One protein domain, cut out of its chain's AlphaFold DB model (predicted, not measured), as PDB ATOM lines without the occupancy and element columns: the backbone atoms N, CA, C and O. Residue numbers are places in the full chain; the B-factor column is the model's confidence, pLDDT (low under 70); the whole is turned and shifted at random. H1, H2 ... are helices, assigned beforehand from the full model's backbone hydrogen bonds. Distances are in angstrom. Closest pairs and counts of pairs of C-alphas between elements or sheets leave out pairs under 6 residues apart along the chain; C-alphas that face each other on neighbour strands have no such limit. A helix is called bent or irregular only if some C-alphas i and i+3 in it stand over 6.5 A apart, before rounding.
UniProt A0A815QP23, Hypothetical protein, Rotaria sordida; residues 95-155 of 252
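What this domain is: This is residues 95 to 155 of the 252 residues of the protein "Hypothetical protein" of Rotaria sordida (UniProt A0A815QP23). One long helix, H1, bends midway into a wide V of two arms, H1a and H1b, and after the far end of H1b the chain folds back to a tiny helix, H2. The printed part has 61 residues with two named helices, H1 then H2, and no named strand: all helix. It is extended, radius of gyration of the C-alphas 20.5 A, spanning 61 by 21 by 17 A.

Where its parts are: H1, residues 95 to 140, was assigned as one helix by its hydrogen bonds but is bent: C-alphas 116 and 119 are 7.8 A apart. H1a, residues 95 to 116, runs 30.0 A from C-alpha 95 at (151.641, 119.288, 124.893); it is irregular, with C-alphas 104 and 107 6.51 A apart. H1b, residues 119 to 140, runs 31.3 A to C-alpha 140 at (135.601, 73.579, 148.313). H2 is residues 147 to 150.

How they stand to each other: H1a and H1b are only just about perpendicular, at 70.3 degrees. H1b and H2 are close but not clearly touching; their closest C-alphas, Gln 138 and Gln 150, are 6.2 A apart. H1a and H2 are apart. Every O i to N i+4 pair is within hydrogen-bond range in H1b, and 16 of 18 in H1a; H2 is too short for one.

The domain as a whole: The farthest C-alphas, Ala 96 and Asn 143, are 61.2 A apart. Residues 95 to 130 stand free. The printed part has no cut, and the H1 to H2 link is short. Residues 147 to 153 have pLDDT under 70.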
ATOM      1  N   PHE A  95     151.509 120.373 123.928       94.31
ATOM      2  CA  PHE A  95     151.641 119.288 124.893       94.31
ATOM      3  C   PHE A  95     151.968 119.816 126.294       94.31
ATOM      4  O   PHE A  95     151.484 119.263 127.275       94.31
ATOM      5  N   ALA A  96     152.706 120.930 126.410       92.69
ATOM      6  CA  ALA A  96     152.989 121.556 127.703       92.69
ATOM      7  C   ALA A  96     151.707 121.988 128.435       92.69
ATOM      8  O   ALA A  96     151.564 121.728 129.628       92.69
ATOM      9  N   LEU A  97     150.755 122.604 127.725       94.75
ATOM     10  CA  LEU A  97     149.486 123.052 128.310       94.75
ATOM     11  C   LEU A  97     148.634 121.869 128.775       94.75
ATOM     12  O   LEU A  97     148.057 121.911 129.865       94.75
ATOM     13  N   VAL A  98     148.595 120.801 127.977       95.56
ATOM     14  CA  VAL A  98     147.884 119.568 128.332       95.56
ATOM     15  C   VAL A  98     148.546 118.896 129.531       95.56
ATOM     16  O   VAL A  98     147.857 118.570 130.493       95.56
ATOM     17  N   TYR A  99     149.874 118.760 129.531       93.81
ATOM     18  CA  TYR A  99     150.629 118.187 130.643       93.81
ATOM     19  C   TYR A  99     150.391 118.952 131.949       93.81
ATOM     20  O   TYR A  99     150.073 118.338 132.965       93.81
ATOM     21  N   ILE A 100     150.480 120.287 131.922       94.25
ATOM     22  CA  ILE A 100     150.223 121.129 133.097       94.25
ATOM     23  C   ILE A 100     148.782 120.935 133.581       94.25
ATOM     24  O   ILE A 100     148.570 120.661 134.759       94.25
ATOM     25  N   THR A 101     147.798 121.006 132.682       95.94
ATOM     26  CA  THR A 101     146.379 120.813 133.033       95.94
ATOM     27  C   THR A 101     146.139 119.445 133.677       95.94
ATOM     28  O   THR A 101     145.494 119.344 134.721       95.94
ATOM     29  N   LEU A 102     146.690 118.383 133.093       96.19
ATOM     30  CA  LEU A 102     146.494 117.023 133.582       96.19
ATOM     31  C   LEU A 102     147.202 116.776 134.915       96.19
ATOM     32  O   LEU A 102     146.579 116.261 135.837       96.19
ATOM     33  N   ILE A 103     148.478 117.139 135.039       95.12
ATOM     34  CA  ILE A 103     149.294 116.778 136.206       95.12
ATOM     35  C   ILE A 103     149.080 117.725 137.390       95.12
ATOM     36  O   ILE A 103     149.090 117.261 138.527       95.12
ATOM     37  N   PHE A 104     148.867 119.025 137.162       93.38
ATOM     38  CA  PHE A 104     148.708 119.999 138.252       93.38
ATOM     39  C   PHE A 104     147.256 120.222 138.677       93.38
ATOM     40  O   PHE A 104     147.032 120.637 139.811       93.38
ATOM     41  N   PHE A 105     146.275 119.942 137.813       94.88
ATOM     42  CA  PHE A 105     144.862 120.173 138.135       94.88
ATOM     43  C   PHE A 105     144.063 118.876 138.150       94.88
ATOM     44  O   PHE A 105     143.499 118.519 139.183       94.88
ATOM     45  N   LEU A 106     144.033 118.143 137.034       96.56
ATOM     46  CA  LEU A 106     143.139 116.994 136.902       96.56
ATOM     47  C   LEU A 106     143.547 115.831 137.816       96.56
ATOM     48  O   LEU A 106     142.703 115.260 138.498       96.56
ATOM     49  N   PHE A 107     144.838 115.510 137.879       96.44
ATOM     50  CA  PHE A 107     145.358 114.435 138.716       96.44
ATOM     51  C   PHE A 107     145.142 114.704 140.219       96.44
ATOM     52  O   PHE A 107     144.547 113.848 140.878       96.44
ATOM     53  N   PRO A 108     145.492 115.884 140.778       95.12
ATOM     54  CA  PRO A 108     145.165 116.215 142.164       95.12
ATOM     55  C   PRO A 108     143.661 116.227 142.439       95.12
ATOM     56  O   PRO A 108     143.238 115.763 143.496       95.12
ATOM     57  N   LEU A 109     142.842 116.697 141.492       96.06
ATOM     58  CA  LEU A 109     141.385 116.691 141.629       96.06
ATOM     59  C   LEU A 109     140.825 115.264 141.697       96.06
ATOM     60  O   LEU A 109     139.975 114.979 142.536       96.06
ATOM     61  N   ILE A 110     141.322 114.353 140.858       95.44
ATOM     62  CA  ILE A 110     140.941 112.935 140.894       95.44
ATOM     63  C   ILE A 110     141.335 112.311 142.234       95.44
ATOM     64  O   ILE A 110     140.517 111.626 142.845       95.44
ATOM     65  N   LEU A 111     142.555 112.566 142.719       94.50
ATOM     66  CA  LEU A 111     142.993 112.074 144.026       94.50
ATOM     67  C   LEU A 111     142.143 112.638 145.167       94.50
ATOM     68  O   LEU A 111     141.814 111.902 146.093       94.50
ATOM     69  N   LEU A 112     141.743 113.909 145.088       94.25
ATOM     70  CA  LEU A 112     140.846 114.530 146.057       94.25
ATOM     71  C   LEU A 112     139.470 113.854 146.056       94.25
ATOM     72  O   LEU A 112     138.976 113.477 147.113       94.25
ATOM     73  N   ILE A 113     138.868 113.649 144.882       94.25
ATOM     74  CA  ILE A 113     137.582 112.947 144.755       94.25
ATOM     75  C   ILE A 113     137.700 111.521 145.307       94.25
ATOM     76  O   ILE A 113     136.838 111.074 146.065       94.25
ATOM     77  N   LEU A 114     138.791 110.818 144.991       90.56
ATOM     78  CA  LEU A 114     139.053 109.480 145.514       90.56
ATOM     79  C   LEU A 114     139.201 109.488 147.042       90.56
ATOM     80  O   LEU A 114     138.650 108.615 147.707       90.56
ATOM     81  N   ALA A 115     139.875 110.491 147.606       92.12
ATOM     82  CA  ALA A 115     140.005 110.684 149.047       92.12
ATOM     83  C   ALA A 115     138.679 111.060 149.736       92.12
ATOM     84  O   ALA A 115     138.533 110.854 150.931       92.12
ATOM     85  N   LEU A 116     137.677 111.568 149.020       92.38
ATOM     86  CA  LEU A 116     136.344 111.789 149.595       92.38
ATOM     87  C   LEU A 116     135.488 110.513 149.555       92.38
ATOM     88  O   LEU A 116     134.697 110.256 150.459       92.38
ATOM     89  N   ILE A 117     135.667 109.692 148.519       93.81
ATOM     90  CA  ILE A 117     134.831 108.515 148.231       93.81
ATOM     91  C   ILE A 117     135.489 107.209 148.731       93.81
ATOM     92  O   ILE A 117     134.907 106.130 148.617       93.81
ATOM     93  N   HIS A 118     136.676 107.269 149.350       88.75
ATOM     94  CA  HIS A 118     137.465 106.078 149.697       88.75
ATOM     95  C   HIS A 118     136.710 105.054 150.561       88.75
ATOM     96  O   HIS A 118     136.923 103.855 150.403       88.75
ATOM     97  N   TRP A 119     135.791 105.485 151.432       90.38
ATOM     98  CA  TRP A 119     134.948 104.592 152.242       90.38
ATOM     99  C   TRP A 119     133.994 103.751 151.388       90.38
ATOM    100  O   TRP A 119     133.788 102.566 151.656       90.38
ATOM    101  N   ILE A 120     133.443 104.349 150.330       90.00
ATOM    102  CA  ILE A 120     132.551 103.676 149.382       90.00
ATOM    103  C   ILE A 120     133.363 102.675 148.558       90.00
ATOM    104  O   ILE A 120     132.967 101.516 148.433       90.00
ATOM    105  N   VAL A 121     134.541 103.083 148.072       87.56
ATOM    106  CA  VAL A 121     135.450 102.201 147.321       87.56
ATOM    107  C   VAL A 121     135.896 101.013 148.178       87.56
ATOM    108  O   VAL A 121     135.828  99.871 147.726       87.56
ATOM    109  N   ALA A 122     136.280 101.257 149.434       88.06
ATOM    110  CA  ALA A 122     136.658 100.208 150.377       88.06
ATOM    111  C   ALA A 122     135.499  99.235 150.651       88.06
ATOM    112  O   ALA A 122     135.706  98.024 150.659       88.06
ATOM    113  N   SER A 123     134.272  99.744 150.802       90.00
ATOM    114  CA  SER A 123     133.082  98.912 151.023       90.00
ATOM    115  C   SER A 123     132.772  98.012 149.823       90.00
ATOM    116  O   SER A 123     132.499  96.826 149.997       90.00
ATOM    117  N   ILE A 124     132.872  98.539 148.597       90.75
ATOM    118  CA  ILE A 124     132.688  97.758 147.363       90.75
ATOM    119  C   ILE A 124     133.775  96.685 147.242       90.75
ATOM    120  O   ILE A 124     133.477  95.531 146.933       90.75
ATOM    121  N   PHE A 125     135.030  97.037 147.522       91.19
ATOM    122  CA  PHE A 125     136.148  96.099 147.464       91.19
ATOM    123  C   PHE A 125     135.997  94.959 148.484       91.19
ATOM    124  O   PHE A 125     136.160  93.790 148.134       91.19
ATOM    125  N   LEU A 126     135.591  95.281 149.718       91.88
ATOM    126  CA  LEU A 126     135.275  94.287 150.746       91.88
ATOM    127  C   LEU A 126     134.102  93.389 150.341       91.88
ATOM    128  O   LEU A 126     134.176  92.179 150.541       91.88
ATOM    129  N   LEU A 127     133.052  93.944 149.728       91.06
ATOM    130  CA  LEU A 127     131.917  93.164 149.228       91.06
ATOM    131  C   LEU A 127     132.349  92.179 148.131       91.06
ATOM    132  O   LEU A 127     131.947  91.016 148.154       91.06
ATOM    133  N   ILE A 128     133.195  92.611 147.192       91.69
ATOM    134  CA  ILE A 128     133.737  91.748 146.132       91.69
ATOM    135  C   ILE A 128     134.560  90.610 146.743       91.69
ATOM    136  O   ILE A 128     134.340  89.447 146.399       91.69
ATOM    137  N   ILE A 129     135.457  90.921 147.683       92.94
ATOM    138  CA  ILE A 129     136.239  89.913 148.410       92.94
ATOM    139  C   ILE A 129     135.312  88.934 149.133       92.94
ATOM    140  O   ILE A 129     135.495  87.723 149.023       92.94
ATOM    141  N   PHE A 130     134.284  89.429 149.819       89.62
ATOM    142  CA  PHE A 130     133.312  88.599 150.526       89.62
ATOM    143  C   PHE A 130     132.584  87.628 149.584       89.62
ATOM    144  O   PHE A 130     132.486  86.436 149.878       89.62
ATOM    145  N   ILE A 131     132.144  88.094 148.409       88.69
ATOM    146  CA  ILE A 131     131.511  87.245 147.388       88.69
ATOM    147  C   ILE A 131     132.495  86.192 146.859       88.69
ATOM    148  O   ILE A 131     132.109  85.033 146.682       88.69
ATOM    149  N   ILE A 132     133.757  86.562 146.618       89.69
ATOM    150  CA  ILE A 132     134.805  85.629 146.175       89.69
ATOM    151  C   ILE A 132     135.039  84.547 147.233       89.69
ATOM    152  O   ILE A 132     135.073  83.365 146.893       89.69
ATOM    153  N   ILE A 133     135.139  84.932 148.507       87.50
ATOM    154  CA  ILE A 133     135.314  84.005 149.629       87.50
ATOM    155  C   ILE A 133     134.123  83.047 149.716       87.50
ATOM    156  O   ILE A 133     134.322  81.835 149.765       87.50
ATOM    157  N   ILE A 134     132.886  83.551 149.656       85.25
ATOM    158  CA  ILE A 134     131.688  82.700 149.651       85.25
ATOM    159  C   ILE A 134     131.728  81.711 148.489       85.25
ATOM    160  O   ILE A 134     131.532  80.518 148.706       85.25
ATOM    161  N   LYS A 135     132.027  82.168 147.266       83.25
ATOM    162  CA  LYS A 135     132.123  81.284 146.092       83.25
ATOM    163  C   LYS A 135     133.227  80.238 146.246       83.25
ATOM    164  O   LYS A 135     133.048  79.092 145.835       83.25
ATOM    165  N   TYR A 136     134.350  80.604 146.859       86.31
ATOM    166  CA  TYR A 136     135.437  79.677 147.161       86.31
ATOM    167  C   TYR A 136     134.998  78.587 148.151       86.31
ATOM    168  O   TYR A 136     135.228  77.401 147.897       86.31
ATOM    169  N   PHE A 137     134.307  78.957 149.234       80.50
ATOM    170  CA  PHE A 137     133.775  78.003 150.214       80.50
ATOM    171  C   PHE A 137     132.634  77.144 149.654       80.50
ATOM    172  O   PHE A 137     132.607  75.943 149.914       80.50
ATOM    173  N   GLN A 138     131.751  77.712 148.822       79.25
ATOM    174  CA  GLN A 138     130.719  76.963 148.093       79.25
ATOM    175  C   GLN A 138     131.336  75.869 147.201       79.25
ATOM    176  O   GLN A 138     130.760  74.794 147.076       79.25
ATOM    177  N   LYS A 139     132.515  76.121 146.607       80.44
ATOM    178  CA  LYS A 139     133.217  75.164 145.734       80.44
ATOM    179  C   LYS A 139     134.020  74.104 146.494       80.44
ATOM    180  O   LYS A 139     134.095  72.971 146.034       80.44
ATOM    181  N   THR A 140     134.665  74.470 147.602       80.94
ATOM    182  CA  THR A 140     135.601  73.579 148.313       80.94
ATOM    183  C   THR A 140     134.944  72.753 149.412       80.94
ATOM    184  O   THR A 140     135.271  71.580 149.531       80.94
ATOM    185  N   ASN A 141     134.045  73.335 150.216       74.06
ATOM    186  CA  ASN A 141     133.386  72.658 151.339       74.06
ATOM    187  C   ASN A 141     132.053  73.346 151.699       74.06
ATOM    188  O   ASN A 141     132.016  74.174 152.618       74.06
ATOM    189  N   PRO A 142     130.939  72.989 151.034       71.62
ATOM    190  CA  PRO A 142     129.646  73.646 151.247       71.62
ATOM    191  C   PRO A 142     129.102  73.490 152.680       71.62
ATOM    192  O   PRO A 142     128.392  74.366 153.166       71.62
ATOM    193  N   ASN A 143     129.505  72.439 153.402       73.38
ATOM    194  CA  ASN A 143     129.000  72.116 154.744       73.38
ATOM    195  C   ASN A 143     129.496  73.058 155.863       73.38
ATOM    196  O   ASN A 143     128.936  73.034 156.955       73.38
ATOM    197  N   LYS A 144     130.528  73.885 155.624       73.31
ATOM    198  CA  LYS A 144     131.026  74.875 156.606       73.31
ATOM    199  C   LYS A 144     130.314  76.231 156.528       73.31
ATOM    200  O   LYS A 144     130.556  77.091 157.370       73.31
ATOM    201  N   LEU A 145     129.467  76.440 155.520       70.50
ATOM    202  CA  LEU A 145     128.740  77.690 155.306       70.50
ATOM    203  C   LEU A 145     127.298  77.549 155.826       70.50
ATOM    204  O   LEU A 145     126.694  76.497 155.609       70.50
ATOM    205  N   PRO A 146     126.701  78.567 156.474       73.56
ATOM    206  CA  PRO A 146     125.290  78.514 156.857       73.56
ATOM    207  C   PRO A 146     124.392  78.367 155.619       73.56
ATOM    208  O   PRO A 146     124.688  78.921 154.560       73.56
ATOM    209  N   ILE A 147     123.274  77.653 155.767       67.12
ATOM    210  CA  ILE A 147     122.347  77.254 154.683       67.12
ATOM    211  C   ILE A 147     121.923  78.441 153.792       67.12
ATOM    212  O   ILE A 147     121.808  78.304 152.575       67.12
ATOM    213  N   ILE A 148     121.782  79.634 154.379       69.19
ATOM    214  CA  ILE A 148     121.405  80.882 153.689       69.19
ATOM    215  C   ILE A 148     122.483  81.350 152.693       69.19
ATOM    216  O   ILE A 148     122.159  81.931 151.664       69.19
ATOM    217  N   LEU A 149     123.764  81.088 152.971       66.00
ATOM    218  CA  LEU A 149     124.891  81.477 152.117       66.00
ATOM    219  C   LEU A 149     125.338  80.346 151.181       66.00
ATOM    220  O   LEU A 149     126.122  80.595 150.269       66.00
ATOM    221  N   GLN A 150     124.847  79.115 151.363       65.19
ATOM    222  CA  GLN A 150     125.106  78.001 150.439       65.19
ATOM    223  C   GLN A 150     124.399  78.198 149.091       65.19
ATOM    224  O   GLN A 150     124.901  77.761 148.058       65.19
ATOM    225  N   SER A 151     123.257  78.893 149.085       66.94
ATOM    226  CA  SER A 151     122.517  79.216 147.867       66.94
ATOM    227  C   SER A 151     122.128  80.691 147.848       66.94
ATOM    228  O   SER A 151     121.565  81.207 148.804       66.94
ATOM    229  N   TRP A 152     122.364  81.375 146.727       65.88
ATOM    230  CA  TRP A 152     121.960  82.776 146.521       65.88
ATOM    231  C   TRP A 152     120.435  82.937 146.330       65.88
ATOM    232  O   TRP A 152     119.983  83.784 145.566       65.88
ATOM    233  N   SER A 153     119.625  82.078 146.956       66.12
ATOM    234  CA  SER A 153     118.172  81.993 146.768       66.12
ATOM    235  C   SER A 153     117.393  83.089 147.497       66.12
ATOM    236  O   SER A 153     116.312  83.447 147.039       66.12
ATOM    237  N   PHE A 154     117.963  83.654 148.566       74.81
ATOM    238  CA  PHE A 154     117.413  84.803 149.293       74.81
ATOM    239  C   PHE A 154     117.468  86.113 148.484       74.81
ATOM    240  O   PHE A 154     116.658  87.010 148.699       74.81
ATOM    241  N   LEU A 155     118.412  86.239 147.542       70.56
ATOM    242  CA  LEU A 155     118.570  87.458 146.751       70.56
ATOM    243  C   LEU A 155     117.498  87.553 145.641       70.56
ATOM    244  O   LEU A 155     117.213  86.546 144.980       70.56
TER     245      LEU A 155